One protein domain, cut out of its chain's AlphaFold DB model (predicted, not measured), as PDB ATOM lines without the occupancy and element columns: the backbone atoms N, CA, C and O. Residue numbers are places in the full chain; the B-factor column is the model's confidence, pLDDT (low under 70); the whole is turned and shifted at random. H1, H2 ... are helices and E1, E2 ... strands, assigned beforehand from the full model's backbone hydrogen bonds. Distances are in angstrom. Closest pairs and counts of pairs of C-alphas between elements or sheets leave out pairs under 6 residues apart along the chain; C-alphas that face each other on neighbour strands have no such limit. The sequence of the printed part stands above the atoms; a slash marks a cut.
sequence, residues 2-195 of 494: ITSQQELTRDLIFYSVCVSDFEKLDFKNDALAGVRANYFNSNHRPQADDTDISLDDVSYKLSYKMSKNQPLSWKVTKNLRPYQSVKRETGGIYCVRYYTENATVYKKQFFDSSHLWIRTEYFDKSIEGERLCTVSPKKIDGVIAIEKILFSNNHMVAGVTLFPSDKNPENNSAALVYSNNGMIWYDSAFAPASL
ATOM      1  N   ILE A   2     289.921 121.998 187.207       64.88
ATOM      2  CA  ILE A   2     290.929 123.069 187.003       64.88
ATOM      3  C   ILE A   2     292.337 122.506 186.797       64.88
ATOM      4  O   ILE A   2     292.988 122.899 185.842       64.88
ATOM      5  N   THR A   3     292.779 121.561 187.631       71.31
ATOM      6  CA  THR A   3     294.135 120.985 187.550       71.31
ATOM      7  C   THR A   3     294.436 120.391 186.172       71.31
ATOM      8  O   THR A   3     295.441 120.729 185.562       71.31
ATOM      9  N   SER A   4     293.501 119.621 185.613       77.56
ATOM     10  CA  SER A   4     293.617 119.044 184.269       77.56
ATOM     11  C   SER A   4     293.682 120.120 183.170       77.56
ATOM     12  O   SER A   4     294.447 120.006 182.222       77.56
ATOM     13  N   GLN A   5     292.923 121.213 183.300       78.38
ATOM     14  CA  GLN A   5     292.987 122.340 182.357       78.38
ATOM     15  C   GLN A   5     294.274 123.166 182.492       78.38
ATOM     16  O   GLN A   5     294.784 123.691 181.499       78.38
ATOM     17  N   GLN A   6     294.813 123.284 183.707       80.50
ATOM     18  CA  GLN A   6     296.116 123.903 183.953       80.50
ATOM     19  C   GLN A   6     297.227 123.080 183.298       80.50
ATOM     20  O   GLN A   6     298.102 123.652 182.660       80.50
ATOM     21  N   GLU A   7     297.166 121.750 183.390       83.12
ATOM     22  CA  GLU A   7     298.103 120.849 182.714       83.12
ATOM     23  C   GLU A   7     298.023 120.981 181.190       83.12
ATOM     24  O   GLU A   7     299.056 121.166 180.547       83.12
ATOM     25  N   LEU A   8     296.809 120.991 180.619       80.62
ATOM     26  CA  LEU A   8     296.592 121.169 179.176       80.62
ATOM     27  C   LEU A   8     297.191 122.472 178.639       80.62
ATOM     28  O   LEU A   8     297.663 122.523 177.502       80.62
ATOM     29  N   THR A   9     297.168 123.530 179.449       84.94
ATOM     30  CA  THR A   9     297.577 124.879 179.038       84.94
ATOM     31  C   THR A   9     298.924 125.323 179.597       84.94
ATOM     32  O   THR A   9     299.335 126.469 179.394       84.94
ATOM     33  N   ARG A  10     299.648 124.424 180.267       83.25
ATOM     34  CA  ARG A  10     300.999 124.693 180.754       83.25
ATOM     35  C   ARG A  10     301.941 124.903 179.569       83.25
ATOM     36  O   ARG A  10     302.002 124.063 178.675       83.25
ATOM     37  N   ASP A  11     302.655 126.030 179.586       85.25
ATOM     38  CA  ASP A  11     303.628 126.437 178.562       85.25
ATOM     39  C   ASP A  11     303.081 126.352 177.124       85.25
ATOM     40  O   ASP A  11     303.785 125.990 176.180       85.25
ATOM     41  N   LEU A  12     301.792 126.671 176.964       86.06
ATOM     42  CA  LEU A  12     301.090 126.536 175.694       86.06
ATOM     43  C   LEU A  12     301.579 127.566 174.668       86.06
ATOM     44  O   LEU A  12     301.512 128.779 174.887       86.06
ATOM     45  N   ILE A  13     301.988 127.071 173.505       87.88
ATOM     46  CA  ILE A  13     302.328 127.862 172.328       87.88
ATOM     47  C   ILE A  13     301.258 127.620 171.270       87.88
ATOM     48  O   ILE A  13     301.070 126.506 170.789       87.88
ATOM     49  N   PHE A  14     300.568 128.688 170.882       89.69
ATOM     50  CA  PHE A  14     299.529 128.640 169.860       89.69
ATOM     51  C   PHE A  14     300.155 128.669 168.463       89.69
ATOM     52  O   PHE A  14     300.756 129.673 168.060       89.69
ATOM     53  N   TYR A  15     299.984 127.595 167.695       86.62
ATOM     54  CA  TYR A  15     300.343 127.552 166.277       86.62
ATOM     55  C   TYR A  15     299.215 128.116 165.421       86.62
ATOM     56  O   TYR A  15     299.481 128.979 164.590       86.62
ATOM     57  N   SER A  16     297.968 127.722 165.688       87.75
ATOM     58  CA  SER A  16     296.777 128.331 165.089       87.75
ATOM     59  C   SER A  16     295.559 128.241 166.008       87.75
ATOM     60  O   SER A  16     295.520 127.432 166.939       87.75
ATOM     61  N   VAL A  17     294.580 129.105 165.747       90.12
ATOM     62  CA  VAL A  17     293.304 129.202 166.462       90.12
ATOM     63  C   VAL A  17     292.194 129.380 165.431       90.12
ATOM     64  O   VAL A  17     292.180 130.387 164.716       90.12
ATOM     65  N   CYS A  18     291.268 128.423 165.388       88.19
ATOM     66  CA  CYS A  18     290.079 128.438 164.538       88.19
ATOM     67  C   CYS A  18     288.828 128.606 165.404       88.19
ATOM     68  O   CYS A  18     288.706 127.970 166.450       88.19
ATOM     69  N   VAL A  19     287.896 129.454 164.966       90.81
ATOM     70  CA  VAL A  19     286.638 129.748 165.668       90.81
ATOM     71  C   VAL A  19     285.482 129.345 164.762       90.81
ATOM     72  O   VAL A  19     285.386 129.847 163.642       90.81
ATOM     73  N   SER A  20     284.608 128.462 165.247       88.75
ATOM     74  CA  SER A  20     283.596 127.781 164.424       88.75
ATOM     75  C   SER A  20     282.584 128.716 163.771       88.75
ATOM     76  O   SER A  20     282.154 128.453 162.653       88.75
ATOM     77  N   ASP A  21     282.253 129.835 164.421       87.56
ATOM     78  CA  ASP A  21     281.369 130.870 163.871       87.56
ATOM     79  C   ASP A  21     281.871 131.463 162.540       87.56
ATOM     80  O   ASP A  21     281.075 131.986 161.763       87.56
ATOM     81  N   PHE A  22     283.185 131.442 162.290       88.88
ATOM     82  CA  PHE A  22     283.810 132.191 161.191       88.88
ATOM     83  C   PHE A  22     284.590 131.314 160.213       88.88
ATOM     84  O   PHE A  22     284.836 131.718 159.073       88.88
ATOM     85  N   GLU A  23     285.008 130.130 160.650       86.62
ATOM     86  CA  GLU A  23     285.825 129.218 159.865       86.62
ATOM     87  C   GLU A  23     285.630 127.767 160.312       86.62
ATOM     88  O   GLU A  23     285.310 127.477 161.464       86.62
ATOM     89  N   LYS A  24     285.825 126.840 159.372       81.50
ATOM     90  CA  LYS A  24     285.774 125.405 159.656       81.50
ATOM     91  C   LYS A  24     286.856 125.066 160.687       81.50
ATOM     92  O   LYS A  24     287.988 125.525 160.558       81.50
ATOM     93  N   LEU A  25     286.520 124.243 161.680       74.38
ATOM     94  CA  LEU A  25     287.462 123.760 162.699       74.38
ATOM     95  C   LEU A  25     288.383 122.672 162.124       74.38
ATOM     96  O   LEU A  25     288.363 121.522 162.550       74.38
ATOM     97  N   ASP A  26     289.148 123.032 161.101       69.12
ATOM     98  CA  ASP A  26     290.015 122.136 160.352       69.12
ATOM     99  C   ASP A  26     291.272 122.898 159.929       69.12
ATOM    100  O   ASP A  26     291.207 123.891 159.207       69.12
ATOM    101  N   PHE A  27     292.422 122.431 160.402       66.88
ATOM    102  CA  PHE A  27     293.728 123.037 160.151       66.88
ATOM    103  C   PHE A  27     294.489 122.323 159.028       66.88
ATOM    104  O   PHE A  27     295.615 122.723 158.737       66.88
ATOM    105  N   LYS A  28     293.904 121.299 158.377       60.75
ATOM    106  CA  LYS A  28     294.550 120.555 157.276       60.75
ATOM    107  C   LYS A  28     295.082 121.476 156.170       60.75
ATOM    108  O   LYS A  28     296.076 121.146 155.536       60.75
ATOM    109  N   ASN A  29     294.471 122.652 156.005       62.12
ATOM    110  CA  ASN A  29     294.830 123.651 154.997       62.12
ATOM    111  C   ASN A  29     295.440 124.940 155.585       62.12
ATOM    112  O   ASN A  29     295.553 125.947 154.883       62.12
ATOM    113  N   ASP A  30     295.817 124.954 156.869       76.88
ATOM    114  CA  ASP A  30     296.435 126.120 157.504       76.88
ATOM    115  C   ASP A  30     297.967 126.060 157.400       76.88
ATOM    116  O   ASP A  30     298.675 125.616 158.307       76.88
ATOM    117  N   ALA A  31     298.492 126.539 156.271       80.88
ATOM    118  CA  ALA A  31     299.933 126.596 156.026       80.88
ATOM    119  C   ALA A  31     300.687 127.412 157.095       80.88
ATOM    120  O   ALA A  31     301.823 127.082 157.446       80.88
ATOM    121  N   LEU A  32     300.062 128.460 157.647       86.38
ATOM    122  CA  LEU A  32     300.687 129.298 158.671       86.38
ATOM    123  C   LEU A  32     300.903 128.499 159.961       86.38
ATOM    124  O   LEU A  32     301.947 128.638 160.603       86.38
ATOM    125  N   ALA A  33     299.947 127.640 160.316       83.06
ATOM    126  CA  ALA A  33     300.054 126.745 161.461       83.06
ATOM    127  C   ALA A  33     301.274 125.817 161.344       83.06
ATOM    128  O   ALA A  33     302.042 125.690 162.298       83.06
ATOM    129  N   GLY A  34     301.489 125.227 160.162       78.88
ATOM    130  CA  GLY A  34     302.629 124.350 159.882       78.88
ATOM    131  C   GLY A  34     303.976 125.070 159.988       78.88
ATOM    132  O   GLY A  34     304.876 124.606 160.688       78.88
ATOM    133  N   VAL A  35     304.100 126.254 159.379       85.38
ATOM    134  CA  VAL A  35     305.331 127.064 159.457       85.38
ATOM    135  C   VAL A  35     305.659 127.450 160.898       85.38
ATOM    136  O   VAL A  35     306.812 127.350 161.330       85.38
ATOM    137  N   ARG A  36     304.645 127.846 161.675       89.12
ATOM    138  CA  ARG A  36     304.814 128.186 163.093       89.12
ATOM    139  C   ARG A  36     305.223 126.967 163.915       89.12
ATOM    140  O   ARG A  36     306.161 127.073 164.703       89.12
ATOM    141  N   ALA A  37     304.578 125.820 163.708       81.69
ATOM    142  CA  ALA A  37     304.931 124.578 164.386       81.69
ATOM    143  C   ALA A  37     306.397 124.199 164.126       81.69
ATOM    144  O   ALA A  37     307.145 123.957 165.072       81.69
ATOM    145  N   ASN A  38     306.842 124.249 162.866       79.19
ATOM    146  CA  ASN A  38     308.233 123.979 162.492       79.19
ATOM    147  C   ASN A  38     309.210 124.946 163.172       79.19
ATOM    148  O   ASN A  38     310.238 124.524 163.703       79.19
ATOM    149  N   TYR A  39     308.887 126.239 163.211       87.06
ATOM    150  CA  TYR A  39     309.725 127.242 163.864       87.06
ATOM    151  C   TYR A  39     309.900 126.979 165.368       87.06
ATOM    152  O   TYR A  39     311.029 126.941 165.858       87.06
ATOM    153  N   PHE A  40     308.811 126.763 166.109       82.56
ATOM    154  CA  PHE A  40     308.888 126.554 167.558       82.56
ATOM    155  C   PHE A  40     309.492 125.189 167.916       82.56
ATOM    156  O   PHE A  40     310.395 125.131 168.753       82.56
ATOM    157  N   ASN A  41     309.090 124.116 167.226       81.88
ATOM    158  CA  ASN A  41     309.599 122.759 167.474       81.88
ATOM    159  C   ASN A  41     311.086 122.607 167.115       81.88
ATOM    160  O   ASN A  41     311.786 121.779 167.689       81.88
ATOM    161  N   SER A  42     311.601 123.427 166.195       78.44
ATOM    162  CA  SER A  42     313.020 123.433 165.823       78.44
ATOM    163  C   SER A  42     313.899 124.283 166.749       78.44
ATOM    164  O   SER A  42     315.032 124.606 166.387       78.44
ATOM    165  N   ASN A  43     313.408 124.657 167.936       85.25
ATOM    166  CA  ASN A  43     314.067 125.600 168.842       85.25
ATOM    167  C   ASN A  43     314.367 126.947 168.165       85.25
ATOM    168  O   ASN A  43     315.460 127.497 168.310       85.25
ATOM    169  N   HIS A  44     313.377 127.505 167.465       88.12
ATOM    170  CA  HIS A  44     313.443 128.830 166.841       88.12
ATOM    171  C   HIS A  44     314.469 128.934 165.699       88.12
ATOM    172  O   HIS A  44     314.980 130.029 165.424       88.12
ATOM    173  N   ARG A  45     314.795 127.821 165.021       85.56
ATOM    174  CA  ARG A  45     315.628 127.876 163.811       85.56
ATOM    175  C   ARG A  45     314.890 128.658 162.718       85.56
ATOM    176  O   ARG A  45     313.677 128.479 162.577       85.56
ATOM    177  N   PRO A  46     315.585 129.510 161.942       90.25
ATOM    178  CA  PRO A  46     314.961 130.248 160.850       90.25
ATOM    179  C   PRO A  46     314.227 129.317 159.879       90.25
ATOM    180  O   PRO A  46     314.772 128.285 159.498       90.25
ATOM    181  N   GLN A  47     313.012 129.699 159.486       84.75
ATOM    182  CA  GLN A  47     312.216 129.006 158.472       84.75
ATOM    183  C   GLN A  47     312.058 129.939 157.276       84.75
ATOM    184  O   GLN A  47     311.819 131.132 157.470       84.75
ATOM    185  N   ALA A  48     312.195 129.437 156.057       87.06
ATOM    186  CA  ALA A  48     311.935 130.214 154.855       87.06
ATOM    187  C   ALA A  48     311.566 129.282 153.709       87.06
ATOM    188  O   ALA A  48     312.102 128.180 153.637       87.06
ATOM    189  N   ASP A  49     310.681 129.749 152.839       73.44
ATOM    190  CA  ASP A  49     310.269 129.031 151.638       73.44
ATOM    191  C   ASP A  49     309.667 130.014 150.628       73.44
ATOM    192  O   ASP A  49     309.202 131.097 151.002       73.44
ATOM    193  N   ASP A  50     309.678 129.625 149.363       86.19
ATOM    194  CA  ASP A  50     308.984 130.295 148.266       86.19
ATOM    195  C   ASP A  50     308.488 129.209 147.309       86.19
ATOM    196  O   ASP A  50     309.240 128.681 146.492       86.19
ATOM    197  N   THR A  51     307.231 128.815 147.490       74.12
ATOM    198  CA  THR A  51     306.626 127.639 146.869       74.12
ATOM    199  C   THR A  51     305.410 128.036 146.048       74.12
ATOM    200  O   THR A  51     304.498 128.696 146.547       74.12
ATOM    201  N   ASP A  52     305.340 127.544 144.818       73.12
ATOM    202  CA  ASP A  52     304.134 127.570 143.995       73.12
ATOM    203  C   ASP A  52     303.436 126.194 144.090       73.12
ATOM    204  O   ASP A  52     304.066 125.149 143.934       73.12
ATOM    205  N   ILE A  53     302.138 126.176 144.395       67.00
ATOM    206  CA  ILE A  53     301.318 124.981 144.641       67.00
ATOM    207  C   ILE A  53     300.070 125.076 143.763       67.00
ATOM    208  O   ILE A  53     299.244 125.949 143.989       67.00
ATOM    209  N   SER A  54     299.865 124.169 142.811       56.91
ATOM    210  CA  SER A  54     298.625 124.118 142.018       56.91
ATOM    211  C   SER A  54     297.742 122.958 142.481       56.91
ATOM    212  O   SER A  54     298.194 121.816 142.498       56.91
ATOM    213  N   LEU A  55     296.497 123.249 142.864       48.12
ATOM    214  CA  LEU A  55     295.491 122.292 143.344       48.12
ATOM    215  C   LEU A  55     294.159 122.581 142.638       48.12
ATOM    216  O   LEU A  55     293.663 123.694 142.765       48.12
ATOM    217  N   ASP A  56     293.589 121.604 141.927       45.16
ATOM    218  CA  ASP A  56     292.245 121.677 141.319       45.16
ATOM    219  C   ASP A  56     291.971 122.988 140.538       45.16
ATOM    220  O   ASP A  56     291.051 123.736 140.863       45.16
ATOM    221  N   ASP A  57     292.817 123.317 139.551       57.84
ATOM    222  CA  ASP A  57     292.775 124.569 138.758       57.84
ATOM    223  C   ASP A  57     292.963 125.875 139.560       57.84
ATOM    224  O   ASP A  57     292.785 126.985 139.048       57.84
ATOM    225  N   VAL A  58     293.390 125.767 140.821       56.00
ATOM    226  CA  VAL A  58     293.743 126.892 141.685       56.00
ATOM    227  C   VAL A  58     295.248 126.907 141.954       56.00
ATOM    228  O   VAL A  58     295.799 126.008 142.586       56.00
ATOM    229  N   SER A  59     295.929 127.968 141.524       73.31
ATOM    230  CA  SER A  59     297.347 128.213 141.807       73.31
ATOM    231  C   SER A  59     297.508 128.989 143.110       73.31
ATOM    232  O   SER A  59     297.047 130.120 143.237       73.31
ATOM    233  N   TYR A  60     298.194 128.416 144.082       73.94
ATOM    234  CA  TYR A  60     298.661 129.095 145.276       73.94
ATOM    235  C   TYR A  60     300.149 129.428 145.148       73.94
ATOM    236  O   TYR A  60     300.920 128.619 144.653       73.94
ATOM    237  N   LYS A  61     300.576 130.588 145.643       84.44
ATOM    238  CA  LYS A  61     301.999 130.894 145.859       84.44
ATOM    239  C   LYS A  61     302.202 131.269 147.301       84.44
ATOM    240  O   LYS A  61     301.603 132.246 147.739       84.44
ATOM    241  N   LEU A  62     303.026 130.532 148.023       83.38
ATOM    242  CA  LEU A  62     303.377 130.770 149.412       83.38
ATOM    243  C   LEU A  62     304.841 131.206 149.487       83.38
ATOM    244  O   LEU A  62     305.729 130.433 149.176       83.38
ATOM    245  N   SER A  63     305.099 132.413 149.975       87.50
ATOM    246  CA  SER A  63     306.446 132.904 150.266       87.50
ATOM    247  C   SER A  63     306.517 133.349 151.717       87.50
ATOM    248  O   SER A  63     305.700 134.164 152.165       87.50
ATOM    249  N   TYR A  64     307.479 132.825 152.474       89.44
ATOM    250  CA  TYR A  64     307.655 133.198 153.869       89.44
ATOM    251  C   TYR A  64     309.104 133.201 154.343       89.44
ATOM    252  O   TYR A  64     309.985 132.537 153.808       89.44
ATOM    253  N   LYS A  65     309.345 133.969 155.409       93.19
ATOM    254  CA  LYS A  65     310.582 133.960 156.187       93.19
ATOM    255  C   LYS A  65     310.267 134.281 157.640       93.19
ATOM    256  O   LYS A  65     309.773 135.364 157.951       93.19
ATOM    257  N   MET A  66     310.585 133.354 158.529       89.94
ATOM    258  CA  MET A  66     310.382 133.445 159.968       89.94
ATOM    259  C   MET A  66     311.734 133.348 160.669       89.94
ATOM    260  O   MET A  66     312.556 132.483 160.366       89.94
ATOM    261  N   SER A  67     312.024 134.280 161.569       92.25
ATOM    262  CA  SER A  67     313.322 134.388 162.234       92.25
ATOM    263  C   SER A  67     313.147 135.053 163.587       92.25
ATOM    264  O   SER A  67     312.306 135.928 163.750       92.25
ATOM    265  N   LYS A  68     313.973 134.660 164.557       89.31
ATOM    266  CA  LYS A  68     313.878 135.163 165.928       89.31
ATOM    267  C   LYS A  68     313.898 136.692 165.981       89.31
ATOM    268  O   LYS A  68     314.789 137.318 165.411       89.31
ATOM    269  N   ASN A  69     312.948 137.265 166.722       83.12
ATOM    270  CA  ASN A  69     312.824 138.702 166.972       83.12
ATOM    271  C   ASN A  69     312.625 139.557 165.706       83.12
ATOM    272  O   ASN A  69     312.889 140.758 165.730       83.12
ATOM    273  N   GLN A  70     312.173 138.961 164.600       85.00
ATOM    274  CA  GLN A  70     311.829 139.683 163.379       85.00
ATOM    275  C   GLN A  70     310.377 139.392 163.000       85.00
ATOM    276  O   GLN A  70     309.951 138.247 163.104       85.00
ATOM    277  N   PRO A  71     309.606 140.385 162.523       86.94
ATOM    278  CA  PRO A  71     308.280 140.126 161.980       86.94
ATOM    279  C   PRO A  71     308.329 139.071 160.876       86.94
ATOM    280  O   PRO A  71     309.216 139.111 160.021       86.94
ATOM    281  N   LEU A  72     307.349 138.169 160.873       90.12
ATOM    282  CA  LEU A  72     307.184 137.178 159.815       90.12
ATOM    283  C   LEU A  72     307.089 137.884 158.453       90.12
ATOM    284  O   LEU A  72     306.254 138.766 158.262       90.12
ATOM    285  N   SER A  73     307.912 137.478 157.493       92.56
ATOM    286  CA  SER A  73     307.607 137.702 156.082       92.56
ATOM    287  C   SER A  73     306.645 136.605 155.655       92.56
ATOM    288  O   SER A  73     306.950 135.435 155.870       92.56
ATOM    289  N   TRP A  74     305.485 136.961 155.112       90.25
ATOM    290  CA  TRP A  74     304.474 135.998 154.679       90.25
ATOM    291  C   TRP A  74     303.607 136.598 153.590       90.25
ATOM    292  O   TRP A  74     303.064 137.701 153.739       90.25
ATOM    293  N   LYS A  75     303.469 135.848 152.506       90.00
ATOM    294  CA  LYS A  75     302.620 136.158 151.371       90.00
ATOM    295  C   LYS A  75     302.055 134.850 150.847       90.00
ATOM    296  O   LYS A  75     302.812 133.945 150.528       90.00
ATOM    297  N   VAL A  76     300.735 134.780 150.744       83.75
ATOM    298  CA  VAL A  76     300.043 133.726 150.011       83.75
ATOM    299  C   VAL A  76     299.239 134.386 148.909       83.75
ATOM    300  O   VAL A  76     298.480 135.314 149.192       83.75
ATOM    301  N   THR A  77     299.374 133.943 147.669       82.94
ATOM    302  CA  THR A  77     298.432 134.290 146.598       82.94
ATOM    303  C   THR A  77     297.616 133.072 146.207       82.94
ATOM    304  O   THR A  77     298.107 131.963 146.358       82.94
ATOM    305  N   LYS A  78     296.393 133.284 145.721       81.88
ATOM    306  CA  LYS A  78     295.496 132.297 145.110       81.88
ATOM    307  C   LYS A  78     295.108 132.849 143.732       81.88
ATOM    308  O   LYS A  78     294.583 133.956 143.661       81.88
ATOM    309  N   ASN A  79     295.403 132.140 142.649       82.31
ATOM    310  CA  ASN A  79     295.256 132.571 141.255       82.31
ATOM    311  C   ASN A  79     295.847 133.965 141.003       82.31
ATOM    312  O   ASN A  79     295.162 134.861 140.515       82.31
ATOM    313  N   LEU A  80     297.103 134.166 141.430       78.38
ATOM    314  CA  LEU A  80     297.843 135.441 141.385       78.38
ATOM    315  C   LEU A  80     297.237 136.592 142.212       78.38
ATOM    316  O   LEU A  80     297.836 137.662 142.319       78.38
ATOM    317  N   ARG A  81     296.090 136.383 142.869       77.50
ATOM    318  CA  ARG A  81     295.460 137.369 143.753       77.50
ATOM    319  C   ARG A  81     295.941 137.196 145.191       77.50
ATOM    320  O   ARG A  81     296.140 136.064 145.627       77.50
ATOM    321  N   PRO A  82     296.111 138.276 145.969       83.69
ATOM    322  CA  PRO A  82     296.447 138.172 147.385       83.69
ATOM    323  C   PRO A  82     295.418 137.327 148.141       83.69
ATOM    324  O   PRO A  82     294.232 137.634 148.137       83.69
ATOM    325  N   TYR A  83     295.888 136.274 148.803       85.25
ATOM    326  CA  TYR A  83     295.080 135.410 149.661       85.25
ATOM    327  C   TYR A  83     295.438 135.615 151.132       85.25
ATOM    328  O   TYR A  83     294.557 135.709 151.987       85.25
ATOM    329  N   GLN A  84     296.732 135.775 151.428       92.19
ATOM    330  CA  GLN A  84     297.223 136.186 152.737       92.19
ATOM    331  C   GLN A  84     298.443 137.099 152.616       92.19
ATOM    332  O   GLN A  84     299.247 136.972 151.693       92.19
ATOM    333  N   SER A  85     298.625 138.015 153.562       91.50
ATOM    334  CA  SER A  85     299.841 138.832 153.633       91.50
ATOM    335  C   SER A  85     300.110 139.348 155.036       91.50
ATOM    336  O   SER A  85     299.197 139.448 155.851       91.50
ATOM    337  N   VAL A  86     301.362 139.700 155.330       94.69
ATOM    338  CA  VAL A  86     301.711 140.360 156.595       94.69
ATOM    339  C   VAL A  86     301.699 141.876 156.473       94.69
ATOM    340  O   VAL A  86     302.238 142.452 155.529       94.69
ATOM    341  N   LYS A  87     301.156 142.531 157.503       91.00
ATOM    342  CA  LYS A  87     301.391 143.943 157.796       91.00
ATOM    343  C   LYS A  87     302.092 144.091 159.146       91.00
ATOM    344  O   LYS A  87     301.709 143.462 160.129       91.00
ATOM    345  N   ARG A  88     303.116 144.944 159.193       88.50
ATOM    346  CA  ARG A  88     303.780 145.340 160.441       88.50
ATOM    347  C   ARG A  88     302.953 146.406 161.153       88.50
ATOM    348  O   ARG A  88     302.463 147.333 160.513       88.50
ATOM    349  N   GLU A  89     302.843 146.269 162.461       81.50
ATOM    350  CA  GLU A  89     302.173 147.209 163.352       81.50
ATOM    351  C   GLU A  89     303.202 147.831 164.314       81.50
ATOM    352  O   GLU A  89     304.387 147.481 164.328       81.50
ATOM    353  N   THR A  90     302.769 148.801 165.115       72.56
ATOM    354  CA  THR A  90     303.634 149.455 166.106       72.56
ATOM    355  C   THR A  90     304.064 148.491 167.213       72.56
ATOM    356  O   THR A  90     303.328 147.577 167.577       72.56
ATOM    357  N   GLY A  91     305.240 148.727 167.802       72.19
ATOM    358  CA  GLY A  91     305.698 147.972 168.975       72.19
ATOM    359  C   GLY A  91     306.199 146.557 168.672       72.19
ATOM    360  O   GLY A  91     306.156 145.702 169.547       72.19
ATOM    361  N   GLY A  92     306.649 146.291 167.441       75.44
ATOM    362  CA  GLY A  92     307.172 144.974 167.048       75.44
ATOM    363  C   GLY A  92     306.090 143.921 166.791       75.44
ATOM    364  O   GLY A  92     306.418 142.766 166.527       75.44
ATOM    365  N   ILE A  93     304.819 144.323 166.833       86.12
ATOM    366  CA  ILE A  93     303.671 143.485 166.501       86.12
ATOM    367  C   ILE A  93     303.553 143.381 164.981       86.12
ATOM    368  O   ILE A  93     303.813 144.336 164.248       86.12
ATOM    369  N   TYR A  94     303.119 142.231 164.486       91.94
ATOM    370  CA  TYR A  94     302.701 142.081 163.097       91.94
ATOM    371  C   TYR A  94     301.362 141.359 163.024       91.94
ATOM    372  O   TYR A  94     301.000 140.608 163.930       91.94
ATOM    373  N   CYS A  95     300.619 141.592 161.946       94.88
ATOM    374  CA  CYS A  95     299.401 140.851 161.665       94.88
ATOM    375  C   CYS A  95     299.461 140.138 160.317       94.88
ATOM    376  O   CYS A  95     299.882 140.720 159.319       94.88
ATOM    377  N   VAL A  96     299.016 138.882 160.291       95.06
ATOM    378  CA  VAL A  96     298.706 138.151 159.059       95.06
ATOM    379  C   VAL A  96     297.255 138.450 158.699       95.06
ATOM    380  O   VAL A  96     296.356 138.251 159.514       95.06
ATOM    381  N   ARG A  97     297.030 138.962 157.495       94.69
ATOM    382  CA  ARG A  97     295.728 139.324 156.935       94.69
ATOM    383  C   ARG A  97     295.280 138.248 155.964       94.69
ATOM    384  O   ARG A  97     296.098 137.784 155.177       94.69
ATOM    385  N   TYR A  98     293.998 137.923 155.996       93.19
ATOM    386  CA  TYR A  98     293.349 136.964 155.111       93.19
ATOM    387  C   TYR A  98     292.318 137.692 154.262       93.19
ATOM    388  O   TYR A  98     291.526 138.478 154.795       93.19
ATOM    389  N   TYR A  99     292.335 137.420 152.964       89.06
ATOM    390  CA  TYR A  99     291.544 138.136 151.975       89.06
ATOM    391  C   TYR A  99     290.480 137.226 151.361       89.06
ATOM    392  O   TYR A  99     290.708 136.034 151.147       89.06
ATOM    393  N   THR A 100     289.310 137.792 151.076       86.06
ATOM    394  CA  THR A 100     288.313 137.173 150.199       86.06
ATOM    395  C   THR A 100     288.771 137.254 148.740       86.06
ATOM    396  O   THR A 100     289.750 137.928 148.414       86.06
ATOM    397  N   GLU A 101     288.034 136.620 147.828       80.12
ATOM    398  CA  GLU A 101     288.321 136.684 146.385       80.12
ATOM    399  C   GLU A 101     288.206 138.105 145.802       80.12
ATOM    400  O   GLU A 101     288.826 138.400 144.778       80.12
ATOM    401  N   ASN A 102     287.485 138.987 146.505       81.25
ATOM    402  CA  ASN A 102     287.313 140.406 146.192       81.25
ATOM    403  C   ASN A 102     288.328 141.307 146.922       81.25
ATOM    404  O   ASN A 102     288.142 142.517 146.979       81.25
ATOM    405  N   ALA A 103     289.384 140.729 147.505       82.12
ATOM    406  CA  ALA A 103     290.419 141.427 148.270       82.12
ATOM    407  C   ALA A 103     289.941 142.130 149.564       82.12
ATOM    408  O   ALA A 103     290.683 142.926 150.143       82.12
ATOM    409  N   THR A 104     288.759 141.786 150.088       86.19
ATOM    410  CA  THR A 104     288.290 142.262 151.402       86.19
ATOM    411  C   THR A 104     288.972 141.478 152.519       86.19
ATOM    412  O   THR A 104     288.998 140.245 152.496       86.19
ATOM    413  N   VAL A 105     289.511 142.160 153.533       91.75
ATOM    414  CA  VAL A 105     290.116 141.484 154.691       91.75
ATOM    415  C   VAL A 105     289.024 140.957 155.615       91.75
ATOM    416  O   VAL A 105     288.330 141.755 156.230       91.75
ATOM    417  N   TYR A 106     288.934 139.635 155.782       93.44
ATOM    418  CA  TYR A 106     287.934 139.003 156.660       93.44
ATOM    419  C   TYR A 106     288.519 138.435 157.963       93.44
ATOM    420  O   TYR A 106     287.785 138.143 158.905       93.44
ATOM    421  N   LYS A 107     289.846 138.279 158.048       95.38
ATOM    422  CA  LYS A 107     290.542 137.799 159.253       95.38
ATOM    423  C   LYS A 107     291.912 138.461 159.390       95.38
ATOM    424  O   LYS A 107     292.629 138.644 158.404       95.38
ATOM    425  N   LYS A 108     292.286 138.819 160.620       95.69
ATOM    426  CA  LYS A 108     293.618 139.320 160.994       95.69
ATOM    427  C   LYS A 108     294.122 138.582 162.226       95.69
ATOM    428  O   LYS A 108     293.473 138.628 163.264       95.69
ATOM    429  N   GLN A 109     295.283 137.948 162.147       95.31
ATOM    430  CA  GLN A 109     295.930 137.300 163.292       95.31
ATOM    431  C   GLN A 109     297.151 138.097 163.720       95.31
ATOM    432  O   GLN A 109     298.032 138.338 162.902       95.31
ATOM    433  N   PHE A 110     297.200 138.506 164.984       95.44
ATOM    434  CA  PHE A 110     298.241 139.360 165.546       95.44
ATOM    435  C   PHE A 110     299.241 138.546 166.354       95.44
ATOM    436  O   PHE A 110     298.859 137.684 167.150       95.44
ATOM    437  N   PHE A 111     300.513 138.887 166.187       93.25
ATOM    438  CA  PHE A 111     301.636 138.229 166.833       93.25
ATOM    439  C   PHE A 111     302.655 139.255 167.315       93.25
ATOM    440  O   PHE A 111     302.813 140.313 166.701       93.25
ATOM    441  N   ASP A 112     303.349 138.941 168.405       88.12
ATOM    442  CA  ASP A 112     304.461 139.757 168.890       88.12
ATOM    443  C   ASP A 112     305.765 139.475 168.120       88.12
ATOM    444  O   ASP A 112     305.825 138.643 167.208       88.12
ATOM    445  N   SER A 113     306.844 140.164 168.497       85.75
ATOM    446  CA  SER A 113     308.171 139.972 167.901       85.75
ATOM    447  C   SER A 113     308.777 138.589 168.166       85.75
ATOM    448  O   SER A 113     309.699 138.182 167.464       85.75
ATOM    449  N   SER A 114     308.284 137.868 169.173       86.50
ATOM    450  CA  SER A 114     308.656 136.484 169.487       86.50
ATOM    451  C   SER A 114     307.724 135.467 168.817       86.50
ATOM    452  O   SER A 114     307.833 134.270 169.073       86.50
ATOM    453  N   HIS A 115     306.850 135.939 167.924       91.94
ATOM    454  CA  HIS A 115     305.853 135.172 167.187       91.94
ATOM    455  C   HIS A 115     304.744 134.549 168.043       91.94
ATOM    456  O   HIS A 115     303.972 133.731 167.528       91.94
ATOM    457  N   LEU A 116     304.611 134.930 169.313       90.94
ATOM    458  CA  LEU A 116     303.521 134.460 170.161       90.94
ATOM    459  C   LEU A 116     302.207 135.106 169.724       90.94
ATOM    460  O   LEU A 116     302.161 136.270 169.324       90.94
ATOM    461  N   TRP A 117     301.136 134.317 169.749       94.25
ATOM    462  CA  TRP A 117     299.808 134.770 169.348       94.25
ATOM    463  C   TRP A 117     299.230 135.739 170.380       94.25
ATOM    464  O   TRP A 117     299.169 135.429 171.567       94.25
ATOM    465  N   ILE A 118     298.801 136.910 169.907       93.69
ATOM    466  CA  ILE A 118     298.203 137.962 170.736       93.69
ATOM    467  C   ILE A 118     296.683 137.905 170.643       93.69
ATOM    468  O   ILE A 118     296.001 137.971 171.657       93.69
ATOM    469  N   ARG A 119     296.142 137.871 169.419       95.69
ATOM    470  CA  ARG A 119     294.697 137.830 169.158       95.69
ATOM    471  C   ARG A 119     294.396 137.533 167.695       95.69
ATOM    472  O   ARG A 119     295.251 137.718 166.830       95.69
ATOM    473  N   THR A 120     293.156 137.170 167.410       96.50
ATOM    474  CA  THR A 120     292.593 137.112 166.059       96.50
ATOM    475  C   THR A 120     291.367 138.010 165.992       96.50
ATOM    476  O   THR A 120     290.527 137.977 166.885       96.50
ATOM    477  N   GLU A 121     291.258 138.803 164.937       95.94
ATOM    478  CA  GLU A 121     290.106 139.646 164.635       95.94
ATOM    479  C   GLU A 121     289.416 139.129 163.369       95.94
ATOM    480  O   GLU A 121     290.082 138.851 162.370       95.94
ATOM    481  N   TYR A 122     288.093 139.031 163.416       95.50
ATOM    482  CA  TYR A 122     287.231 138.637 162.305       95.50
ATOM    483  C   TYR A 122     286.419 139.830 161.827       95.50
ATOM    484  O   TYR A 122     285.927 140.610 162.648       95.50
ATOM    485  N   PHE A 123     286.267 139.948 160.515       94.06
ATOM    486  CA  PHE A 123     285.582 141.047 159.848       94.06
ATOM    487  C   PHE A 123     284.509 140.512 158.908       94.06
ATOM    488  O   PHE A 123     284.612 139.385 158.411       94.06
ATOM    489  N   ASP A 124     283.496 141.334 158.668       90.44
ATOM    490  CA  ASP A 124     282.468 141.043 157.684       90.44
ATOM    491  C   ASP A 124     283.089 140.948 156.279       90.44
ATOM    492  O   ASP A 124     283.972 141.720 155.902       90.44
ATOM    493  N   LYS A 125     282.668 139.942 155.505       89.50
ATOM    494  CA  LYS A 125     283.194 139.692 154.151       89.50
ATOM    495  C   LYS A 125     282.596 140.641 153.108       89.50
ATOM    496  O   LYS A 125     283.197 140.817 152.049       89.50
ATOM    497  N   SER A 126     281.433 141.211 153.407       86.44
ATOM    498  CA  SER A 126     280.633 142.083 152.546       86.44
ATOM    499  C   SER A 126     280.818 143.559 152.895       86.44
ATOM    500  O   SER A 126     280.716 144.404 152.009       86.44
ATOM    501  N   ILE A 127     281.099 143.876 154.163       81.81
ATOM    502  CA  ILE A 127     281.250 145.251 154.656       81.81
ATOM    503  C   ILE A 127     282.694 145.479 155.108       81.81
ATOM    504  O   ILE A 127     283.142 144.983 156.143       81.81
ATOM    505  N   GLU A 128     283.446 146.254 154.324       81.69
ATOM    506  CA  GLU A 128     284.858 146.499 154.604       81.69
ATOM    507  C   GLU A 128     285.058 147.193 155.960       81.69
ATOM    508  O   GLU A 128     284.506 148.255 156.243       81.69
ATOM    509  N   GLY A 129     285.896 146.592 156.806       82.12
ATOM    510  CA  GLY A 129     286.290 147.173 158.088       82.12
ATOM    511  C   GLY A 129     285.292 146.969 159.228       82.12
ATOM    512  O   GLY A 129     285.632 147.309 160.363       82.12
ATOM    513  N   GLU A 130     284.125 146.369 158.981       89.75
ATOM    514  CA  GLU A 130     283.204 145.996 160.053       89.75
ATOM    515  C   GLU A 130     283.753 144.790 160.818       89.75
ATOM    516  O   GLU A 130     283.824 143.672 160.309       89.75
ATOM    517  N   ARG A 131     284.191 145.019 162.060       92.00
ATOM    518  CA  ARG A 131     284.697 143.949 162.921       92.00
ATOM    519  C   ARG A 131     283.523 143.197 163.540       92.00
ATOM    520  O   ARG A 131     282.668 143.817 164.161       92.00
ATOM    521  N   LEU A 132     283.551 141.870 163.442       93.25
ATOM    522  CA  LEU A 132     282.538 140.961 163.986       93.25
ATOM    523  C   LEU A 132     282.980 140.320 165.300       93.25
ATOM    524  O   LEU A 132     282.181 140.143 166.218       93.25
ATOM    525  N   CYS A 133     284.259 139.955 165.408       94.69
ATOM    526  CA  CYS A 133     284.758 139.230 166.570       94.69
ATOM    527  C   CYS A 133     286.233 139.518 166.845       94.69
ATOM    528  O   CYS A 133     287.017 139.803 165.941       94.69
ATOM    529  N   THR A 134     286.621 139.441 168.113       95.44
ATOM    530  CA  THR A 134     288.014 139.343 168.550       95.44
ATOM    531  C   THR A 134     288.152 138.167 169.502       95.44
ATOM    532  O   THR A 134     287.407 138.079 170.474       95.44
ATOM    533  N   VAL A 135     289.118 137.290 169.244       95.44
ATOM    534  CA  VAL A 135     289.523 136.230 170.172       95.44
ATOM    535  C   VAL A 135     290.950 136.451 170.647       95.44
ATOM    536  O   VAL A 135     291.812 136.807 169.848       95.44
ATOM    537  N   SER A 136     291.216 136.257 171.936       95.19
ATOM    538  CA  SER A 136     292.546 136.459 172.528       95.19
ATOM    539  C   SER A 136     292.780 135.530 173.725       95.19
ATOM    540  O   SER A 136     291.806 135.095 174.346       95.19
ATOM    541  N   PRO A 137     294.037 135.183 174.055       93.50
ATOM    542  CA  PRO A 137     294.333 134.347 175.205       93.50
ATOM    543  C   PRO A 137     294.127 135.137 176.504       93.50
ATOM    544  O   PRO A 137     294.507 136.302 176.616       93.50
ATOM    545  N   LYS A 138     293.562 134.481 177.516       88.06
ATOM    546  CA  LYS A 138     293.284 135.053 178.836       88.06
ATOM    547  C   LYS A 138     293.688 134.067 179.921       88.06
ATOM    548  O   LYS A 138     293.184 132.952 179.962       88.06
ATOM    549  N   LYS A 139     294.583 134.467 180.824       88.31
ATOM    550  CA  LYS A 139     295.020 133.606 181.931       88.31
ATOM    551  C   LYS A 139     294.064 133.739 183.120       88.31
ATOM    552  O   LYS A 139     293.904 134.836 183.646       88.31
ATOM    553  N   ILE A 140     293.451 132.635 183.542       85.69
ATOM    554  CA  ILE A 140     292.509 132.562 184.671       85.69
ATOM    555  C   ILE A 140     292.933 131.398 185.558       85.69
ATOM    556  O   ILE A 140     292.960 130.263 185.096       85.69
ATOM    557  N   ASP A 141     293.299 131.674 186.812       84.31
ATOM    558  CA  ASP A 141     293.728 130.660 187.786       84.31
ATOM    559  C   ASP A 141     294.746 129.655 187.217       84.31
ATOM    560  O   ASP A 141     294.640 128.450 187.413       84.31
ATOM    561  N   GLY A 142     295.731 130.137 186.453       81.50
ATOM    562  CA  GLY A 142     296.761 129.291 185.835       81.50
ATOM    563  C   GLY A 142     296.347 128.580 184.542       81.50
ATOM    564  O   GLY A 142     297.226 128.068 183.861       81.50
ATOM    565  N   VAL A 143     295.068 128.610 184.163       86.81
ATOM    566  CA  VAL A 143     294.555 128.103 182.882       86.81
ATOM    567  C   VAL A 143     294.655 129.192 181.817       86.81
ATOM    568  O   VAL A 143     294.280 130.341 182.068       86.81
ATOM    569  N   ILE A 144     295.123 128.857 180.617       91.06
ATOM    570  CA  ILE A 144     295.021 129.754 179.456       91.06
ATOM    571  C   ILE A 144     293.666 129.513 178.788       91.06
ATOM    572  O   ILE A 144     293.486 128.543 178.068       91.06
ATOM    573  N   ALA A 145     292.699 130.382 179.061       91.81
ATOM    574  CA  ALA A 145     291.393 130.425 178.412       91.81
ATOM    575  C   ALA A 145     291.437 131.292 177.137       91.81
ATOM    576  O   ALA A 145     292.415 132.001 176.886       91.81
ATOM    577  N   ILE A 146     290.362 131.278 176.347       93.81
ATOM    578  CA  ILE A 146     290.176 132.190 175.209       93.81
ATOM    579  C   ILE A 146     289.023 133.141 175.516       93.81
ATOM    580  O   ILE A 146     287.895 132.715 175.753       93.81
ATOM    581  N   GLU A 147     289.289 134.441 175.489       93.56
ATOM    582  CA  GLU A 147     288.250 135.465 175.518       93.56
ATOM    583  C   GLU A 147     287.769 135.737 174.095       93.56
ATOM    584  O   GLU A 147     288.576 136.087 173.237       93.56
ATOM    585  N   LYS A 148     286.466 135.574 173.853       93.31
ATOM    586  CA  LYS A 148     285.788 135.830 172.578       93.31
ATOM    587  C   LYS A 148     284.824 136.995 172.752       93.31
ATOM    588  O   LYS A 148     283.858 136.891 173.503       93.31
ATOM    589  N   ILE A 149     285.081 138.092 172.052       90.06
ATOM    590  CA  ILE A 149     284.308 139.334 172.110       90.06
ATOM    591  C   ILE A 149     283.625 139.551 170.765       90.06
ATOM    592  O   ILE A 149     284.301 139.604 169.741       90.06
ATOM    593  N   LEU A 150     282.303 139.704 170.774       87.50
ATOM    594  CA  LEU A 150     281.496 139.995 169.592       87.50
ATOM    595  C   LEU A 150     281.257 141.496 169.453       87.50
ATOM    596  O   LEU A 150     281.072 142.212 170.444       87.50
ATOM    597  N   PHE A 151     281.221 141.950 168.207       87.06
ATOM    598  CA  PHE A 151     281.040 143.341 167.828       87.06
ATOM    599  C   PHE A 151     279.864 143.491 166.855       87.06
ATOM    600  O   PHE A 151     279.573 142.591 166.074       87.06
ATOM    601  N   SER A 152     279.196 144.639 166.908       84.88
ATOM    602  CA  SER A 152     278.215 145.093 165.917       84.88
ATOM    603  C   SER A 152     278.375 146.599 165.755       84.88
ATOM    604  O   SER A 152     278.524 147.297 166.762       84.88
ATOM    605  N   ASN A 153     278.407 147.107 164.517       80.88
ATOM    606  CA  ASN A 153     278.722 148.517 164.240       80.88
ATOM    607  C   ASN A 153     280.009 148.981 164.956       80.88
ATOM    608  O   ASN A 153     280.065 150.065 165.534       80.88
ATOM    609  N   ASN A 154     281.030 148.117 164.995       74.25
ATOM    610  CA  ASN A 154     282.297 148.317 165.712       74.25
ATOM    611  C   ASN A 154     282.194 148.521 167.237       74.25
ATOM    612  O   ASN A 154     283.200 148.812 167.889       74.25
ATOM    613  N   HIS A 155     281.022 148.314 167.837       78.38
ATOM    614  CA  HIS A 155     280.811 148.378 169.280       78.38
ATOM    615  C   HIS A 155     280.744 146.969 169.867       78.38
ATOM    616  O   HIS A 155     280.161 146.067 169.271       78.38
ATOM    617  N   MET A 156     281.342 146.773 171.041       84.19
ATOM    618  CA  MET A 156     281.273 145.493 171.745       84.19
ATOM    619  C   MET A 156     279.831 145.212 172.181       84.19
ATOM    620  O   MET A 156     279.229 146.033 172.872       84.19
ATOM    621  N   VAL A 157     279.304 144.044 171.815       86.81
ATOM    622  CA  VAL A 157     277.926 143.635 172.142       86.81
ATOM    623  C   VAL A 157     277.852 142.436 173.081       86.81
ATOM    624  O   VAL A 157     276.906 142.336 173.857       86.81
ATOM    625  N   ALA A 158     278.845 141.546 173.056       82.75
ATOM    626  CA  ALA A 158     278.897 140.387 173.942       82.75
ATOM    627  C   ALA A 158     280.336 139.912 174.159       82.75
ATOM    628  O   ALA A 158     281.218 140.180 173.344       82.75
ATOM    629  N   GLY A 159     280.560 139.171 175.242       86.81
ATOM    630  CA  GLY A 159     281.828 138.510 175.528       86.81
ATOM    631  C   GLY A 159     281.591 137.162 176.197       86.81
ATOM    632  O   GLY A 159     280.752 137.055 177.090       86.81
ATOM    633  N   VAL A 160     282.323 136.137 175.769       88.25
ATOM    634  CA  VAL A 160     282.309 134.796 176.362       88.25
ATOM    635  C   VAL A 160     283.741 134.332 176.605       88.25
ATOM    636  O   VAL A 160     284.648 134.635 175.834       88.25
ATOM    637  N   THR A 161     283.958 133.618 177.707       89.94
ATOM    638  CA  THR A 161     285.241 132.966 177.995       89.94
ATOM    639  C   THR A 161     285.110 131.481 177.692       89.94
ATOM    640  O   THR A 161     284.206 130.824 178.205       89.94
ATOM    641  N   LEU A 162     286.001 130.973 176.849       90.31
ATOM    642  CA  LEU A 162     286.069 129.578 176.439       90.31
ATOM    643  C   LEU A 162     287.197 128.890 177.202       90.31
ATOM    644  O   LEU A 162     288.301 129.435 177.300       90.31
ATOM    645  N   PHE A 163     286.932 127.696 177.716       90.88
ATOM    646  CA  PHE A 163     287.881 126.926 178.509       90.88
ATOM    647  C   PHE A 163     288.368 125.696 177.742       90.88
ATOM    648  O   PHE A 163     287.592 125.116 176.979       90.88
ATOM    649  N   PRO A 164     289.639 125.308 177.930       90.31
ATOM    650  CA  PRO A 164     290.245 124.180 177.236       90.31
ATOM    651  C   PRO A 164     289.652 122.842 177.690       90.31
ATOM    652  O   PRO A 164     289.285 122.656 178.852       90.31
ATOM    653  N   SER A 165     289.637 121.884 176.775       85.19
ATOM    654  CA  SER A 165     289.262 120.496 177.002       85.19
ATOM    655  C   SER A 165     290.007 119.593 176.025       85.19
ATOM    656  O   SER A 165     290.204 119.930 174.855       85.19
ATOM    657  N   ASP A 166     290.415 118.431 176.518       74.44
ATOM    658  CA  ASP A 166     290.947 117.314 175.736       74.44
ATOM    659  C   ASP A 166     289.838 116.515 175.032       74.44
ATOM    660  O   ASP A 166     290.098 115.746 174.107       74.44
ATOM    661  N   LYS A 167     288.582 116.722 175.437       75.62
ATOM    662  CA  LYS A 167     287.404 116.094 174.838       75.62
ATOM    663  C   LYS A 167     286.811 116.973 173.750       75.62
ATOM    664  O   LYS A 167     286.588 118.165 173.963       75.62
ATOM    665  N   ASN A 168     286.474 116.342 172.631       69.75
ATOM    666  CA  ASN A 168     285.626 116.949 171.617       69.75
ATOM    667  C   ASN A 168     284.186 117.030 172.161       69.75
ATOM    668  O   ASN A 168     283.655 115.995 172.573       69.75
ATOM    669  N   PRO A 169     283.551 118.206 172.227       61.59
ATOM    670  CA  PRO A 169     282.138 118.293 172.557       61.59
ATOM    671  C   PRO A 169     281.287 117.644 171.458       61.59
ATOM    672  O   PRO A 169     281.558 117.786 170.269       61.59
ATOM    673  N   GLU A 170     280.220 116.951 171.864       54.78
ATOM    674  CA  GLU A 170     279.242 116.355 170.937       54.78
ATOM    675  C   GLU A 170     278.507 117.415 170.090       54.78
ATOM    676  O   GLU A 170     277.991 117.105 169.022       54.78
ATOM    677  N   ASN A 171     278.519 118.681 170.534       52.19
ATOM    678  CA  ASN A 171     277.998 119.845 169.822       52.19
ATOM    679  C   ASN A 171     279.124 120.857 169.563       52.19
ATOM    680  O   ASN A 171     279.752 121.308 170.517       52.19
ATOM    681  N   ASN A 172     279.330 121.217 168.289       57.47
ATOM    682  CA  ASN A 172     280.172 122.306 167.764       57.47
ATOM    683  C   ASN A 172     280.979 123.099 168.810       57.47
ATOM    684  O   ASN A 172     280.505 124.117 169.317       57.47
ATOM    685  N   SER A 173     282.226 122.688 169.059       66.44
ATOM    686  CA  SER A 173     283.191 123.486 169.823       66.44
ATOM    687  C   SER A 173     283.213 124.936 169.355       66.44
ATOM    688  O   SER A 173     283.277 125.205 168.153       66.44
ATOM    689  N   ALA A 174     283.251 125.882 170.288       84.31
ATOM    690  CA  ALA A 174     283.401 127.292 169.937       84.31
ATOM    691  C   ALA A 174     284.761 127.605 169.281       84.31
ATOM    692  O   ALA A 174     284.842 128.479 168.412       84.31
ATOM    693  N   ALA A 175     285.833 126.908 169.676       89.31
ATOM    694  CA  ALA A 175     287.145 127.045 169.051       89.31
ATOM    695  C   ALA A 175     287.985 125.759 169.102       89.31
ATOM    696  O   ALA A 175     287.846 124.927 170.000       89.31
ATOM    697  N   LEU A 176     288.894 125.630 168.136       89.69
ATOM    698  CA  LEU A 176     289.914 124.588 168.058       89.69
ATOM    699  C   LEU A 176     291.295 125.246 168.000       89.69
ATOM    700  O   LEU A 176     291.538 126.134 167.180       89.69
ATOM    701  N   VAL A 177     292.202 124.797 168.863       89.12
ATOM    702  CA  VAL A 177     293.578 125.291 168.946       89.12
ATOM    703  C   VAL A 177     294.546 124.196 168.530       89.12
ATOM    704  O   VAL A 177     294.504 123.095 169.073       89.12
ATOM    705  N   TYR A 178     295.460 124.525 167.619       87.94
ATOM    706  CA  TYR A 178     296.631 123.705 167.318       87.94
ATOM    707  C   TYR A 178     297.853 124.280 168.039       87.94
ATOM    708  O   TYR A 178     298.133 125.477 167.929       87.94
ATOM    709  N   SER A 179     298.557 123.446 168.805       87.00
ATOM    710  CA  SER A 179     299.607 123.874 169.735       87.00
ATOM    711  C   SER A 179     300.742 122.857 169.875       87.00
ATOM    712  O   SER A 179     300.675 121.749 169.340       87.00
ATOM    713  N   ASN A 180     301.765 123.213 170.655       83.31
ATOM    714  CA  ASN A 180     302.817 122.295 171.106       83.31
ATOM    715  C   ASN A 180     302.288 121.112 171.940       83.31
ATOM    716  O   ASN A 180     302.909 120.054 171.934       83.31
ATOM    717  N   ASN A 181     301.132 121.261 172.590       81.75
ATOM    718  CA  ASN A 181     300.470 120.194 173.350       81.75
ATOM    719  C   ASN A 181     299.450 119.414 172.494       81.75
ATOM    720  O   ASN A 181     298.635 118.659 173.016       81.75
ATOM    721  N   GLY A 182     299.479 119.594 171.169       81.88
ATOM    722  CA  GLY A 182     298.537 118.980 170.240       81.88
ATOM    723  C   GLY A 182     297.296 119.838 170.001       81.88
ATOM    724  O   GLY A 182     297.350 121.072 170.021       81.88
ATOM    725  N   MET A 183     296.183 119.172 169.701       85.31
ATOM    726  CA  MET A 183     294.901 119.814 169.417       85.31
ATOM    727  C   MET A 183     294.068 119.920 170.690       85.31
ATOM    728  O   MET A 183     293.823 118.908 171.339       85.31
ATOM    729  N   ILE A 184     293.607 121.124 171.015       86.25
ATOM    730  CA  ILE A 184     292.825 121.385 172.228       86.25
ATOM    731  C   ILE A 184     291.528 122.088 171.837       86.25
ATOM    732  O   ILE A 184     291.543 123.092 171.117       86.25
ATOM    733  N   TRP A 185     290.406 121.566 172.323       88.81
ATOM    734  CA  TRP A 185     289.088 122.151 172.112       88.81
ATOM    735  C   TRP A 185     288.812 123.213 173.166       88.81
ATOM    736  O   TRP A 185     289.172 123.046 174.326       88.81
ATOM    737  N   TYR A 186     288.172 124.307 172.770       90.81
ATOM    738  CA  TYR A 186     287.807 125.393 173.670       90.81
ATOM    739  C   TYR A 186     286.310 125.650 173.597       90.81
ATOM    740  O   TYR A 186     285.780 125.958 172.527       90.81
ATOM    741  N   ASP A 187     285.645 125.575 174.748       89.81
ATOM    742  CA  ASP A 187     284.215 125.849 174.863       89.81
ATOM    743  C   ASP A 187     283.845 126.454 176.222       89.81
ATOM    744  O   ASP A 187     284.500 126.225 177.240       89.81
ATOM    745  N   SER A 188     282.769 127.237 176.247       87.38
ATOM    746  CA  SER A 188     282.181 127.764 177.480       87.38
ATOM    747  C   SER A 188     281.615 126.668 178.393       87.38
ATOM    748  O   SER A 188     281.645 126.819 179.613       87.38
ATOM    749  N   ALA A 189     281.167 125.538 177.832       84.56
ATOM    750  CA  ALA A 189     280.659 124.390 178.580       84.56
ATOM    751  C   ALA A 189     281.732 123.728 179.462       84.56
ATOM    752  O   ALA A 189     281.406 123.082 180.456       84.56
ATOM    753  N   PHE A 190     283.013 123.927 179.138       86.06
ATOM    754  CA  PHE A 190     284.141 123.420 179.919       86.06
ATOM    755  C   PHE A 190     284.567 124.366 181.050       86.06
ATOM    756  O   PHE A 190     285.603 124.145 181.678       86.06
ATOM    757  N   ALA A 191     283.797 125.421 181.333       83.94
ATOM    758  CA  ALA A 191     284.087 126.327 182.435       83.94
ATOM    759  C   ALA A 191     284.189 125.573 183.774       83.94
ATOM    760  O   ALA A 191     283.277 124.819 184.138       83.94
ATOM    761  N   PRO A 192     285.264 125.786 184.555       79.56
ATOM    762  CA  PRO A 192     285.389 125.160 185.856       79.56
ATOM    763  C   PRO A 192     284.236 125.501 186.795       79.56
ATOM    764  O   PRO A 192     283.843 126.661 186.939       79.56
ATOM    765  N   ALA A 193     283.753 124.500 187.529       72.69
ATOM    766  CA  ALA A 193     282.652 124.667 188.478       72.69
ATOM    767  C   ALA A 193     282.909 125.751 189.550       72.69
ATOM    768  O   ALA A 193     281.967 126.383 190.026       72.69
ATOM    769  N   SER A 194     284.172 126.005 189.911       68.06
ATOM    770  CA  SER A 194     284.569 127.081 190.831       68.06
ATOM    771  C   SER A 194     284.382 128.488 190.244       68.06
ATOM    772  O   SER A 194     284.074 129.411 190.994       68.06
ATOM    773  N   LEU A 195     284.499 128.651 188.922       65.62
ATOM    774  CA  LEU A 195     284.287 129.915 188.201       65.62
ATOM    775  C   LEU A 195     282.800 130.171 187.896       65.62
ATOM    776  O   LEU A 195     282.368 131.324 187.848       65.62
TER     777      LEU A 195
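This is residues 2 to 195 of the 494 residues of an uncharacterized protein of Oscillospiraceae bacterium (UniProt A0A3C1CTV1). One long sheet of thirteen strands curls like part of a barrel and folds back on itself: E2 to E11 form the broad leaf, E13 is the hinge, and E1 and E12 form the small leaf facing it. H2 packs beside E1 with the sheet curled round it, while H1 lies over E11 near the hinge. The 194 printed residues hold two named helices and thirteen named strands, in chain order H1, E1, H2, then E2 to E13; the antiparallel sheet runs E1, E12, E13, E11, E10, E9, E8, E7, E6, E5, E4, E3, E2. The class is mostly strand, and the whole is compact, with a radius of gyration of the C-alphas of 16.9 A and spans of 51 by 42 by 37 A.

The strands are E1, residues 14 to 19; E2, 47 to 55; E3, 58 to 67, 29.4 A long; E4, 70 to 78; E5, 81 to 88; E6, 94 to 99; E7, 105 to 111; E8, 117 to 123; E9, 131 to 140; E10, 143 to 152, 29.0 A; E11, 155 to 165, 30.1 A; E12, 175 to 179; and E13, 182 to 187. H1 is residues 2 to 9, from C-alpha 2 at (290.929, 123.069, 187.003), and H2 is residues 31 to 41, 15.5 A long. E13 ends at C-alpha 187 at (284.215, 125.849, 174.863).

The twisted sheet has E1 and E2 as edge strands. E2 to E11 form a meander, each strand the antiparallel neighbour of the one before; N 53 and O 60 of the hairpin E2 and E3 are 2.7 A apart, within hydrogen-bond range. E2 bends by 57 degrees at residue 50, and E5 by 61 degrees at residue 84. E11 is staggered, pairing with E10 over residues 155 to 162, N 148 to O 160 at 2.8 A, and with E13 over 163 to 165, N 165 to O 185 at 2.8 A. E12 pairs with E13, N 177 to O 184 at 2.9 A, and with E1, N 18 to O 176 at 2.9 A. Across the fold, the closest C-alphas of E1 and E8, Phe 14 and Trp 117, are 6.2 A apart. H2 is on the sheet, which curls round it; its closest C-alpha pair with E1 is Ala 33 and Tyr 15, 4.9 A. H1 is on the sheet over E11 at a height of 7.3 A, only just slantwise at 59 degrees on the local plane. H1 and H2 are apart. In both helices every O i to N i+4 pair is within hydrogen-bond range.

The C-alphas farthest apart, Asp 57 and Ser 194, are 52.8 A apart. The printed part has no cut, and its one long link is E1 to H2, 11 residues. Mean pLDDT of the printed part is 83.9; residue 2 and residues 26 to 29, 53 to 58, 168 to 173 and 194 to 195 are under 70.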